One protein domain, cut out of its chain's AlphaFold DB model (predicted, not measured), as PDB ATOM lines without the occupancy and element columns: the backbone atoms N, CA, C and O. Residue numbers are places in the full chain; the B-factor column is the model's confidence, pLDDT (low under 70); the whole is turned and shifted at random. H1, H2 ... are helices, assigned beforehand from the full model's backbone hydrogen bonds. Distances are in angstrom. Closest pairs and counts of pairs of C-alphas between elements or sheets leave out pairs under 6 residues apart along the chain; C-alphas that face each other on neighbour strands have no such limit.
ATOM      1  N   LEU A   2     -51.092   6.537  43.455       82.69
ATOM      2  CA  LEU A   2     -51.251   7.418  42.276       82.69
ATOM      3  C   LEU A   2     -51.586   8.888  42.621       82.69
ATOM      4  O   LEU A   2     -50.940   9.799  42.115       82.69
ATOM      5  N   ASN A   3     -52.526   9.115  43.543       85.50
ATOM      6  CA  ASN A   3     -52.946  10.468  43.940       85.50
ATOM      7  C   ASN A   3     -51.793  11.284  44.542       85.50
ATOM      8  O   ASN A   3     -51.653  12.459  44.257       85.50
ATOM      9  N   GLN A   4     -50.907  10.646  45.305       86.69
ATOM     10  CA  GLN A   4     -49.785  11.311  45.971       86.69
ATOM     11  C   GLN A   4     -48.733  11.832  44.972       86.69
ATOM     12  O   GLN A   4     -48.135  12.888  45.178       86.69
ATOM     13  N   TRP A   5     -48.547  11.118  43.857       86.25
ATOM     14  CA  TRP A   5     -47.706  11.562  42.744       86.25
ATOM     15  C   TRP A   5     -48.328  12.743  41.996       86.25
ATOM     16  O   TRP A   5     -47.623  13.701  41.693       86.25
ATOM     17  N   LEU A   6     -49.639  12.701  41.739       88.12
ATOM     18  CA  LEU A   6     -50.356  13.785  41.059       88.12
ATOM     19  C   LEU A   6     -50.267  15.104  41.836       88.12
ATOM     20  O   LEU A   6     -49.911  16.119  41.243       88.12
ATOM     21  N   GLU A   7     -50.481  15.071  43.152       88.56
ATOM     22  CA  GLU A   7     -50.312  16.243  44.027       88.56
ATOM     23  C   GLU A   7     -48.883  16.809  43.943       88.56
ATOM     24  O   GLU A   7     -48.676  18.015  43.817       88.56
ATOM     25  N   SER A   8     -47.873  15.931  43.932       87.62
ATOM     26  CA  SER A   8     -46.466  16.346  43.830       87.62
ATOM     27  C   SER A   8     -46.160  17.034  42.492       87.62
ATOM     28  O   SER A   8     -45.491  18.069  42.460       87.62
ATOM     29  N   PHE A   9     -46.682  16.501  41.381       93.88
ATOM     30  CA  PHE A   9     -46.539  17.126  40.064       93.88
ATOM     31  C   PHE A   9     -47.284  18.459  39.969       93.88
ATOM     32  O   PHE A   9     -46.768  19.396  39.360       93.88
ATOM     33  N   GLN A  10     -48.459  18.574  40.588       94.44
ATOM     34  CA  GLN A  10     -49.226  19.820  40.620       94.44
ATOM     35  C   GLN A  10     -48.487  20.926  41.375       94.44
ATOM     36  O   GLN A  10     -48.387  22.043  40.867       94.44
ATOM     37  N   VAL A  11     -47.910  20.626  42.541       94.56
ATOM     38  CA  VAL A  11     -47.115  21.600  43.309       94.56
ATOM     39  C   VAL A  11     -45.899  22.062  42.507       94.56
ATOM     40  O   VAL A  11     -45.642  23.263  42.411       94.56
ATOM     41  N   LEU A  12     -45.179  21.127  41.882       95.62
ATOM     42  CA  LEU A  12     -44.027  21.451  41.041       95.62
ATOM     43  C   LEU A  12     -44.434  22.314  39.837       95.62
ATOM     44  O   LEU A  12     -43.758  23.291  39.519       95.62
ATOM     45  N   TYR A  13     -45.549  21.984  39.188       96.19
ATOM     46  CA  TYR A  13     -46.087  22.754  38.072       96.19
ATOM     47  C   TYR A  13     -46.447  24.186  38.488       96.19
ATOM     48  O   TYR A  13     -46.034  25.139  37.829       96.19
ATOM     49  N   LEU A  14     -47.157  24.359  39.606       96.56
ATOM     50  CA  LEU A  14     -47.514  25.681  40.129       96.56
ATOM     51  C   LEU A  14     -46.275  26.507  40.490       96.56
ATOM     52  O   LEU A  14     -46.212  27.692  40.164       96.56
ATOM     53  N   PHE A  15     -45.270  25.880  41.102       96.94
ATOM     54  CA  PHE A  15     -43.992  26.522  41.402       96.94
ATOM     55  C   PHE A  15     -43.317  27.061  40.132       96.94
ATOM     56  O   PHE A  15     -42.940  28.234  40.078       96.94
ATOM     57  N   TRP A  16     -43.241  26.246  39.076       97.38
ATOM     58  CA  TRP A  16     -42.691  26.677  37.787       97.38
ATOM     59  C   TRP A  16     -43.518  27.774  37.120       97.38
ATOM     60  O   TRP A  16     -42.937  28.700  36.558       97.38
ATOM     61  N   MET A  17     -44.847  27.724  37.215       96.50
ATOM     62  CA  MET A  17     -45.725  28.769  36.678       96.50
ATOM     63  C   MET A  17     -45.504  30.119  37.366       96.50
ATOM     64  O   MET A  17     -45.475  31.147  36.690       96.50
ATOM     65  N   ILE A  18     -45.294  30.131  38.687       97.62
ATOM     66  CA  ILE A  18     -44.990  31.356  39.440       97.62
ATOM     67  C   ILE A  18     -43.646  31.935  38.999       97.62
ATOM     68  O   ILE A  18     -43.562  33.131  38.717       97.62
ATOM     69  N   ILE A  19     -42.609  31.097  38.898       96.94
ATOM     70  CA  ILE A  19     -41.287  31.532  38.425       96.94
ATOM     71  C   ILE A  19     -41.394  32.082  37.005       96.94
ATOM     72  O   ILE A  19     -40.933  33.188  36.742       96.94
ATOM     73  N   PHE A  20     -42.047  31.348  36.106       94.94
ATOM     74  CA  PHE A  20     -42.222  31.755  34.718       94.94
ATOM     75  C   PHE A  20     -42.953  33.099  34.605       94.94
ATOM     76  O   PHE A  20     -42.489  33.992  33.895       94.94
ATOM     77  N   ALA A  21     -44.052  33.278  35.343       95.12
ATOM     78  CA  ALA A  21     -44.801  34.530  35.369       95.12
ATOM     79  C   ALA A  21     -43.958  35.690  35.925       95.12
ATOM     80  O   ALA A  21     -43.925  36.770  35.332       95.12
ATOM     81  N   ALA A  22     -43.227  35.461  37.020       96.75
ATOM     82  CA  ALA A  22     -42.342  36.459  37.611       96.75
ATOM     83  C   ALA A  22     -41.210  36.858  36.651       96.75
ATOM     84  O   ALA A  22     -40.940  38.048  36.479       96.75
ATOM     85  N   THR A  23     -40.579  35.891  35.977       95.75
ATOM     86  CA  THR A  23     -39.533  36.145  34.978       95.75
ATOM     87  C   THR A  23     -40.083  36.894  33.765       95.75
ATOM     88  O   THR A  23     -39.466  37.865  33.333       95.75
ATOM     89  N   ASN A  24     -41.250  36.503  33.241       96.12
ATOM     90  CA  ASN A  24     -41.898  37.199  32.126       96.12
ATOM     91  C   ASN A  24     -42.150  38.678  32.470       96.12
ATOM     92  O   ASN A  24     -41.767  39.579  31.715       96.12
ATOM     93  N   LEU A  25     -42.713  38.934  33.652       96.38
ATOM     94  CA  LEU A  25     -43.015  40.286  34.109       96.38
ATOM     95  C   LEU A  25     -41.736  41.103  34.343       96.38
ATOM     96  O   LEU A  25     -41.659  42.258  33.922       96.38
ATOM     97  N   ALA A  26     -40.708  40.497  34.944       97.19
ATOM     98  CA  ALA A  26     -39.413  41.137  35.156       97.19
ATOM     99  C   ALA A  26     -38.756  41.552  33.829       97.19
ATOM    100  O   ALA A  26     -38.354  42.707  33.685       97.19
ATOM    101  N   VAL A  27     -38.704  40.652  32.841       96.44
ATOM    102  CA  VAL A  27     -38.147  40.935  31.507       96.44
ATOM    103  C   VAL A  27     -38.910  42.068  30.826       96.44
ATOM    104  O   VAL A  27     -38.300  43.014  30.328       96.44
ATOM    105  N   SER A  28     -40.241  42.025  30.870       95.88
ATOM    106  CA  SER A  28     -41.088  43.063  30.277       95.88
ATOM    107  C   SER A  28     -40.816  44.434  30.900       95.88
ATOM    108  O   SER A  28     -40.649  45.427  30.190       95.88
ATOM    109  N   ILE A  29     -40.693  44.500  32.230       96.44
ATOM    110  CA  ILE A  29     -40.363  45.738  32.952       96.44
ATOM    111  C   ILE A  29     -38.965  46.246  32.590       96.44
ATOM    112  O   ILE A  29     -38.790  47.456  32.436       96.44
ATOM    113  N   ILE A  30     -37.977  45.358  32.455       95.56
ATOM    114  CA  ILE A  30     -36.615  45.730  32.052       95.56
ATOM    115  C   ILE A  30     -36.642  46.378  30.666       95.56
ATOM    116  O   ILE A  30     -36.130  47.486  30.513       95.56
ATOM    117  N   VAL A  31     -37.311  45.749  29.693       95.12
ATOM    118  CA  VAL A  31     -37.463  46.295  28.332       95.12
ATOM    119  C   VAL A  31     -38.172  47.650  28.357       95.12
ATOM    120  O   VAL A  31     -37.702  48.596  27.734       95.12
ATOM    121  N   TYR A  32     -39.259  47.788  29.121       95.50
ATOM    122  CA  TYR A  32     -39.976  49.061  29.253       95.50
ATOM    123  C   TYR A  32     -39.100  50.182  29.819       95.50
ATOM    124  O   TYR A  32     -39.096  51.303  29.303       95.50
ATOM    125  N   ARG A  33     -38.368  49.892  30.903       95.06
ATOM    126  CA  ARG A  33     -37.483  50.865  31.553       95.06
ATOM    127  C   ARG A  33     -36.367  51.294  30.613       95.06
ATOM    128  O   ARG A  33     -36.109  52.490  30.519       95.06
ATOM    129  N   ASP A  34     -35.761  50.348  29.902       93.44
ATOM    130  CA  ASP A  34     -34.711  50.637  28.928       93.44
ATOM    131  C   ASP A  34     -35.251  51.460  27.745       93.44
ATOM    132  O   ASP A  34     -34.701  52.509  27.408       93.44
ATOM    133  N   ALA A  35     -36.412  51.083  27.200       91.94
ATOM    134  CA  ALA A  35     -37.051  51.799  26.097       91.94
ATOM    135  C   ALA A  35     -37.425  53.242  26.470       91.94
ATOM    136  O   ALA A  35     -37.381  54.132  25.624       91.94
ATOM    137  N   ARG A  36     -37.759  53.504  27.742       92.44
ATOM    138  CA  ARG A  36     -38.034  54.860  28.247       92.44
ATOM    139  C   ARG A  36     -36.775  55.731  28.317       92.44
ATOM    140  O   ARG A  36     -36.876  56.949  28.195       92.44
ATOM    141  N   LEU A  37     -35.610  55.127  28.551       90.56
ATOM    142  CA  LEU A  37     -34.323  55.827  28.580       90.56
ATOM    143  C   LEU A  37     -33.765  56.056  27.170       90.56
ATOM    144  O   LEU A  37     -32.962  56.972  26.962       90.56
ATOM    145  N   ASN A  38     -34.204  55.258  26.197       85.25
ATOM    146  CA  ASN A  38     -33.746  55.368  24.827       85.25
ATOM    147  C   ASN A  38     -34.338  56.606  24.123       85.25
ATOM    148  O   ASN A  38     -35.533  56.692  23.848       85.25
ATOM    149  N   ARG A  39     -33.479  57.581  23.799       75.94
ATOM    150  CA  ARG A  39     -33.877  58.846  23.147       75.94
ATOM    151  C   ARG A  39     -34.189  58.697  21.656       75.94
ATOM    152  O   ARG A  39     -34.764  59.609  21.067       75.94
ATOM    153  N   ARG A  40     -33.758  57.598  21.031       78.12
ATOM    154  CA  ARG A  40     -33.963  57.315  19.603       78.12
ATOM    155  C   ARG A  40     -34.490  55.887  19.449       78.12
ATOM    156  O   ARG A  40     -33.715  54.997  19.105       78.12
ATOM    157  N   PRO A  41     -35.780  55.657  19.746       80.62
ATOM    158  CA  PRO A  41     -36.359  54.330  19.635       80.62
ATOM    159  C   PRO A  41     -36.332  53.859  18.180       80.62
ATOM    160  O   PRO A  41     -36.695  54.599  17.258       80.62
ATOM    161  N   ALA A  42     -35.932  52.609  17.979       78.69
ATOM    162  CA  ALA A  42     -36.048  51.961  16.686       78.69
ATOM    163  C   ALA A  42     -37.523  51.911  16.250       78.69
ATOM    164  O   ALA A  42     -38.422  51.725  17.075       78.69
ATOM    165  N   LEU A  43     -37.763  52.104  14.948       81.44
ATOM    166  CA  LEU A  43     -39.098  52.123  14.328       81.44
ATOM    167  C   LEU A  43     -40.062  53.204  14.865       81.44
ATOM    168  O   LEU A  43     -41.247  53.162  14.552       81.44
ATOM    169  N   GLY A  44     -39.592  54.163  15.675       83.69
ATOM    170  CA  GLY A  44     -40.460  55.175  16.294       83.69
ATOM    171  C   GLY A  44     -41.473  54.602  17.296       83.69
ATOM    172  O   GLY A  44     -42.427  55.288  17.662       83.69
ATOM    173  N   MET A  45     -41.291  53.353  17.738       88.19
ATOM    174  CA  MET A  45     -42.202  52.689  18.672       88.19
ATOM    175  C   MET A  45     -42.105  53.284  20.079       88.19
ATOM    176  O   MET A  45     -41.026  53.633  20.563       88.19
ATOM    177  N   THR A  46     -43.245  53.360  20.768       92.00
ATOM    178  CA  THR A  46     -43.302  53.863  22.145       92.00
ATOM    179  C   THR A  46     -42.795  52.816  23.147       92.00
ATOM    180  O   THR A  46     -42.872  51.613  22.878       92.00
ATOM    181  N   PRO A  47     -42.334  53.224  24.346       91.75
ATOM    182  CA  PRO A  47     -41.894  52.283  25.381       91.75
ATOM    183  C   PRO A  47     -42.965  51.257  25.776       91.75
ATOM    184  O   PRO A  47     -42.653  50.098  26.032       91.75
ATOM    185  N   VAL A  48     -44.240  51.665  25.785       94.00
ATOM    186  CA  VAL A  48     -45.382  50.781  26.089       94.00
ATOM    187  C   VAL A  48     -45.547  49.698  25.024       94.00
ATOM    188  O   VAL A  48     -45.864  48.555  25.343       94.00
ATOM    189  N   MET A  49     -45.293  50.029  23.758       93.06
ATOM    190  CA  MET A  49     -45.371  49.067  22.663       93.06
ATOM    191  C   MET A  49     -44.269  48.007  22.786       93.06
ATOM    192  O   MET A  49     -44.537  46.815  22.656       93.06
ATOM    193  N   TRP A  50     -43.051  48.424  23.147       93.75
ATOM    194  CA  TRP A  50     -41.951  47.502  23.437       93.75
ATOM    195  C   TRP A  50     -42.201  46.625  24.666       93.75
ATOM    196  O   TRP A  50     -41.875  45.438  24.645       93.75
ATOM    197  N   TRP A  51     -42.837  47.173  25.705       94.94
ATOM    198  CA  TRP A  51     -43.308  46.388  26.847       94.94
ATOM    199  C   TRP A  51     -44.300  45.305  26.421       94.94
ATOM    200  O   TRP A  51     -44.145  44.163  26.835       94.94
ATOM    201  N   ALA A  52     -45.278  45.636  25.572       94.75
ATOM    202  CA  ALA A  52     -46.273  44.675  25.101       94.75
ATOM    203  C   ALA A  52     -45.633  43.536  24.289       94.75
ATOM    204  O   ALA A  52     -45.960  42.372  24.507       94.75
ATOM    205  N   VAL A  53     -44.669  43.853  23.416       93.94
ATOM    206  CA  VAL A  53     -43.904  42.851  22.652       93.94
ATOM    207  C   VAL A  53     -43.135  41.913  23.585       93.94
ATOM    208  O   VAL A  53     -43.207  40.693  23.427       93.94
ATOM    209  N   ALA A  54     -42.428  42.468  24.574       94.25
ATOM    210  CA  ALA A  54     -41.731  41.668  25.576       94.25
ATOM    211  C   ALA A  54     -42.716  40.858  26.435       94.25
ATOM    212  O   ALA A  54     -42.479  39.692  26.693       94.25
ATOM    213  N   PHE A  55     -43.870  41.394  26.810       94.56
ATOM    214  CA  PHE A  55     -44.843  40.655  27.613       94.56
ATOM    215  C   PHE A  55     -45.429  39.444  26.872       94.56
ATOM    216  O   PHE A  55     -45.515  38.350  27.436       94.56
ATOM    217  N   SER A  56     -45.776  39.609  25.589       94.25
ATOM    218  CA  SER A  56     -46.320  38.526  24.760       94.25
ATOM    219  C   SER A  56     -45.311  37.412  24.499       94.25
ATOM    220  O   SER A  56     -45.679  36.238  24.496       94.25
ATOM    221  N   VAL A  57     -44.041  37.762  24.278       93.38
ATOM    222  CA  VAL A  57     -42.977  36.787  24.036       93.38
ATOM    223  C   VAL A  57     -41.726  37.250  24.793       93.38
ATOM    224  O   VAL A  57     -40.917  37.961  24.219       93.38
ATOM    225  N   PRO A  58     -41.519  36.885  26.072       89.69
ATOM    226  CA  PRO A  58     -40.517  37.514  26.952       89.69
ATOM    227  C   PRO A  58     -39.101  37.473  26.408       89.69
ATOM    228  O   PRO A  58     -38.509  38.514  26.126       89.69
ATOM    229  N   VAL A  59     -38.562  36.276  26.205       90.31
ATOM    230  CA  VAL A  59     -37.168  36.125  25.777       90.31
ATOM    231  C   VAL A  59     -36.983  36.610  24.338       90.31
ATOM    232  O   VAL A  59     -36.053  37.360  24.053       90.31
ATOM    233  N   ILE A  60     -37.889  36.231  23.430       92.94
ATOM    234  CA  ILE A  60     -37.785  36.592  22.008       92.94
ATOM    235  C   ILE A  60     -38.035  38.090  21.812       92.94
ATOM    236  O   ILE A  60     -37.286  38.747  21.107       92.94
ATOM    237  N   GLY A  61     -39.044  38.658  22.461       92.31
ATOM    238  CA  GLY A  61     -39.388  40.076  22.401       92.31
ATOM    239  C   GLY A  61     -38.297  40.961  22.993       92.31
ATOM    240  O   GLY A  61     -37.952  41.973  22.387       92.31
ATOM    241  N   MET A  62     -37.672  40.547  24.103       94.25
ATOM    242  CA  MET A  62     -36.464  41.199  24.619       94.25
ATOM    243  C   MET A  62     -35.308  41.116  23.616       94.25
ATOM    244  O   MET A  62     -34.625  42.113  23.386       94.25
ATOM    245  N   PHE A  63     -35.090  39.951  23.004       93.25
ATOM    246  CA  PHE A  63     -34.036  39.769  22.009       93.25
ATOM    247  C   PHE A  63     -34.257  40.647  20.770       93.25
ATOM    248  O   PHE A  63     -33.332  41.321  20.321       93.25
ATOM    249  N   VAL A  64     -35.489  40.715  20.261       91.44
ATOM    250  CA  VAL A  64     -35.888  41.591  19.149       91.44
ATOM    251  C   VAL A  64     -35.709  43.062  19.524       91.44
ATOM    252  O   VAL A  64     -35.120  43.818  18.754       91.44
ATOM    253  N   TYR A  65     -36.157  43.467  20.717       92.19
ATOM    254  CA  TYR A  65     -35.948  44.819  21.241       92.19
ATOM    255  C   TYR A  65     -34.466  45.195  21.251       92.19
ATOM    256  O   TYR A  65     -34.091  46.261  20.754       92.19
ATOM    257  N   TRP A  66     -33.629  44.305  21.783       90.62
ATOM    258  CA  TRP A  66     -32.191  44.506  21.858       90.62
ATOM    259  C   TRP A  66     -31.561  44.578  20.465       90.62
ATOM    260  O   TRP A  66     -30.810  45.509  20.184       90.62
ATOM    261  N   LEU A  67     -31.929  43.673  19.555       89.44
ATOM    262  CA  LEU A  67     -31.455  43.713  18.174       89.44
ATOM    263  C   LEU A  67     -31.827  45.023  17.471       89.44
ATOM    264  O   LEU A  67     -31.023  45.556  16.719       89.44
ATOM    265  N   MET A  68     -33.014  45.573  17.705       89.06
ATOM    266  CA  MET A  68     -33.422  46.803  17.025       89.06
ATOM    267  C   MET A  68     -32.808  48.066  17.637       89.06
ATOM    268  O   MET A  68     -32.455  48.986  16.904       89.06
ATOM    269  N   ASN A  69     -32.692  48.131  18.963       86.38
ATOM    270  CA  ASN A  69     -32.292  49.355  19.666       86.38
ATOM    271  C   ASN A  69     -30.801  49.401  20.027       86.38
ATOM    272  O   ASN A  69     -30.264  50.490  20.219       86.38
ATOM    273  N   HIS A  70     -30.137  48.245  20.103       82.94
ATOM    274  CA  HIS A  70     -28.750  48.117  20.562       82.94
ATOM    275  C   HIS A  70     -27.832  47.382  19.581       82.94
ATOM    276  O   HIS A  70     -26.613  47.454  19.745       82.94
ATOM    277  N   SER A  71     -28.355  46.714  18.543       70.44
ATOM    278  CA  SER A  71     -27.485  46.107  17.530       70.44
ATOM    279  C   SER A  71     -26.747  47.186  16.747       70.44
ATOM    280  O   SER A  71     -27.327  48.036  16.072       70.44
TER     281      SER A  71
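AT A GLANCE: This is residues 2 to 71 of the 79 residues of an uncharacterized protein of Firmicutes bacterium HGW-Firmicutes-14 (UniProt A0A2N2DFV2). One long helix, H1, makes the length of the whole; near its last part two short helices, H2 and H3, pack on it and make a small three-helix bundle, up and down. Residues 2 to 19 of H1 stick out from this bundle as a free arm. The printed part has 70 residues with three named helices, in the order H1, H2, H3, and no named strand: all helix. It is only just loose, close to extended, with a radius of gyration of the C-alphas of 16.6 A, and it spans 57 by 17 by 14 A.

IN THESE COORDINATES: H1 holds residues 2 to 37, from C-alpha 2 at (-51.251, 7.418, 42.276) to C-alpha 37 at (-34.323, 55.827, 28.580), 53.1 A. H2 holds residues 47 to 56, 14.5 A. H3 holds residues 58 to 70, 17.1 A, and ends with C-alpha 70 at (-28.750, 48.117, 20.562).

HOW THE PARTS SIT: H1 touches H2 with its residues 24 to 36 alone, the closest C-alphas being those of Tyr 32 and Trp 51, 4.9 A apart. The two are a helical hairpin, running opposite ways at a shallow tilt of 20 degrees. H1 touches H3 with its residues 24 to 31 alone; the closest C-alphas, of Asn 24 and Pro 58, are 5.4 A apart. These two run the same way at a shallow tilt of 17 degrees. H2 and H3 form a second helical hairpin and touch, the closest C-alphas being those of Ala 54 and Gly 61, 4.3 A apart. They run opposite ways at a tilt of 35.2 degrees, only just steep. In H1, H2 and H3 every O i to N i+4 pair is within hydrogen-bond range.

THE WHOLE: The two C-alphas farthest apart are those of Leu 2 and Arg 39, at 57.6 A. Without residues 2 to 19 the body spans 31 by 17 by 13 A. The link from H1 to H2 is short, with 9 residues, and that from H2 to H3 is tight, with 1. The printed part has no cut, and no printed residue has a pLDDT under 70.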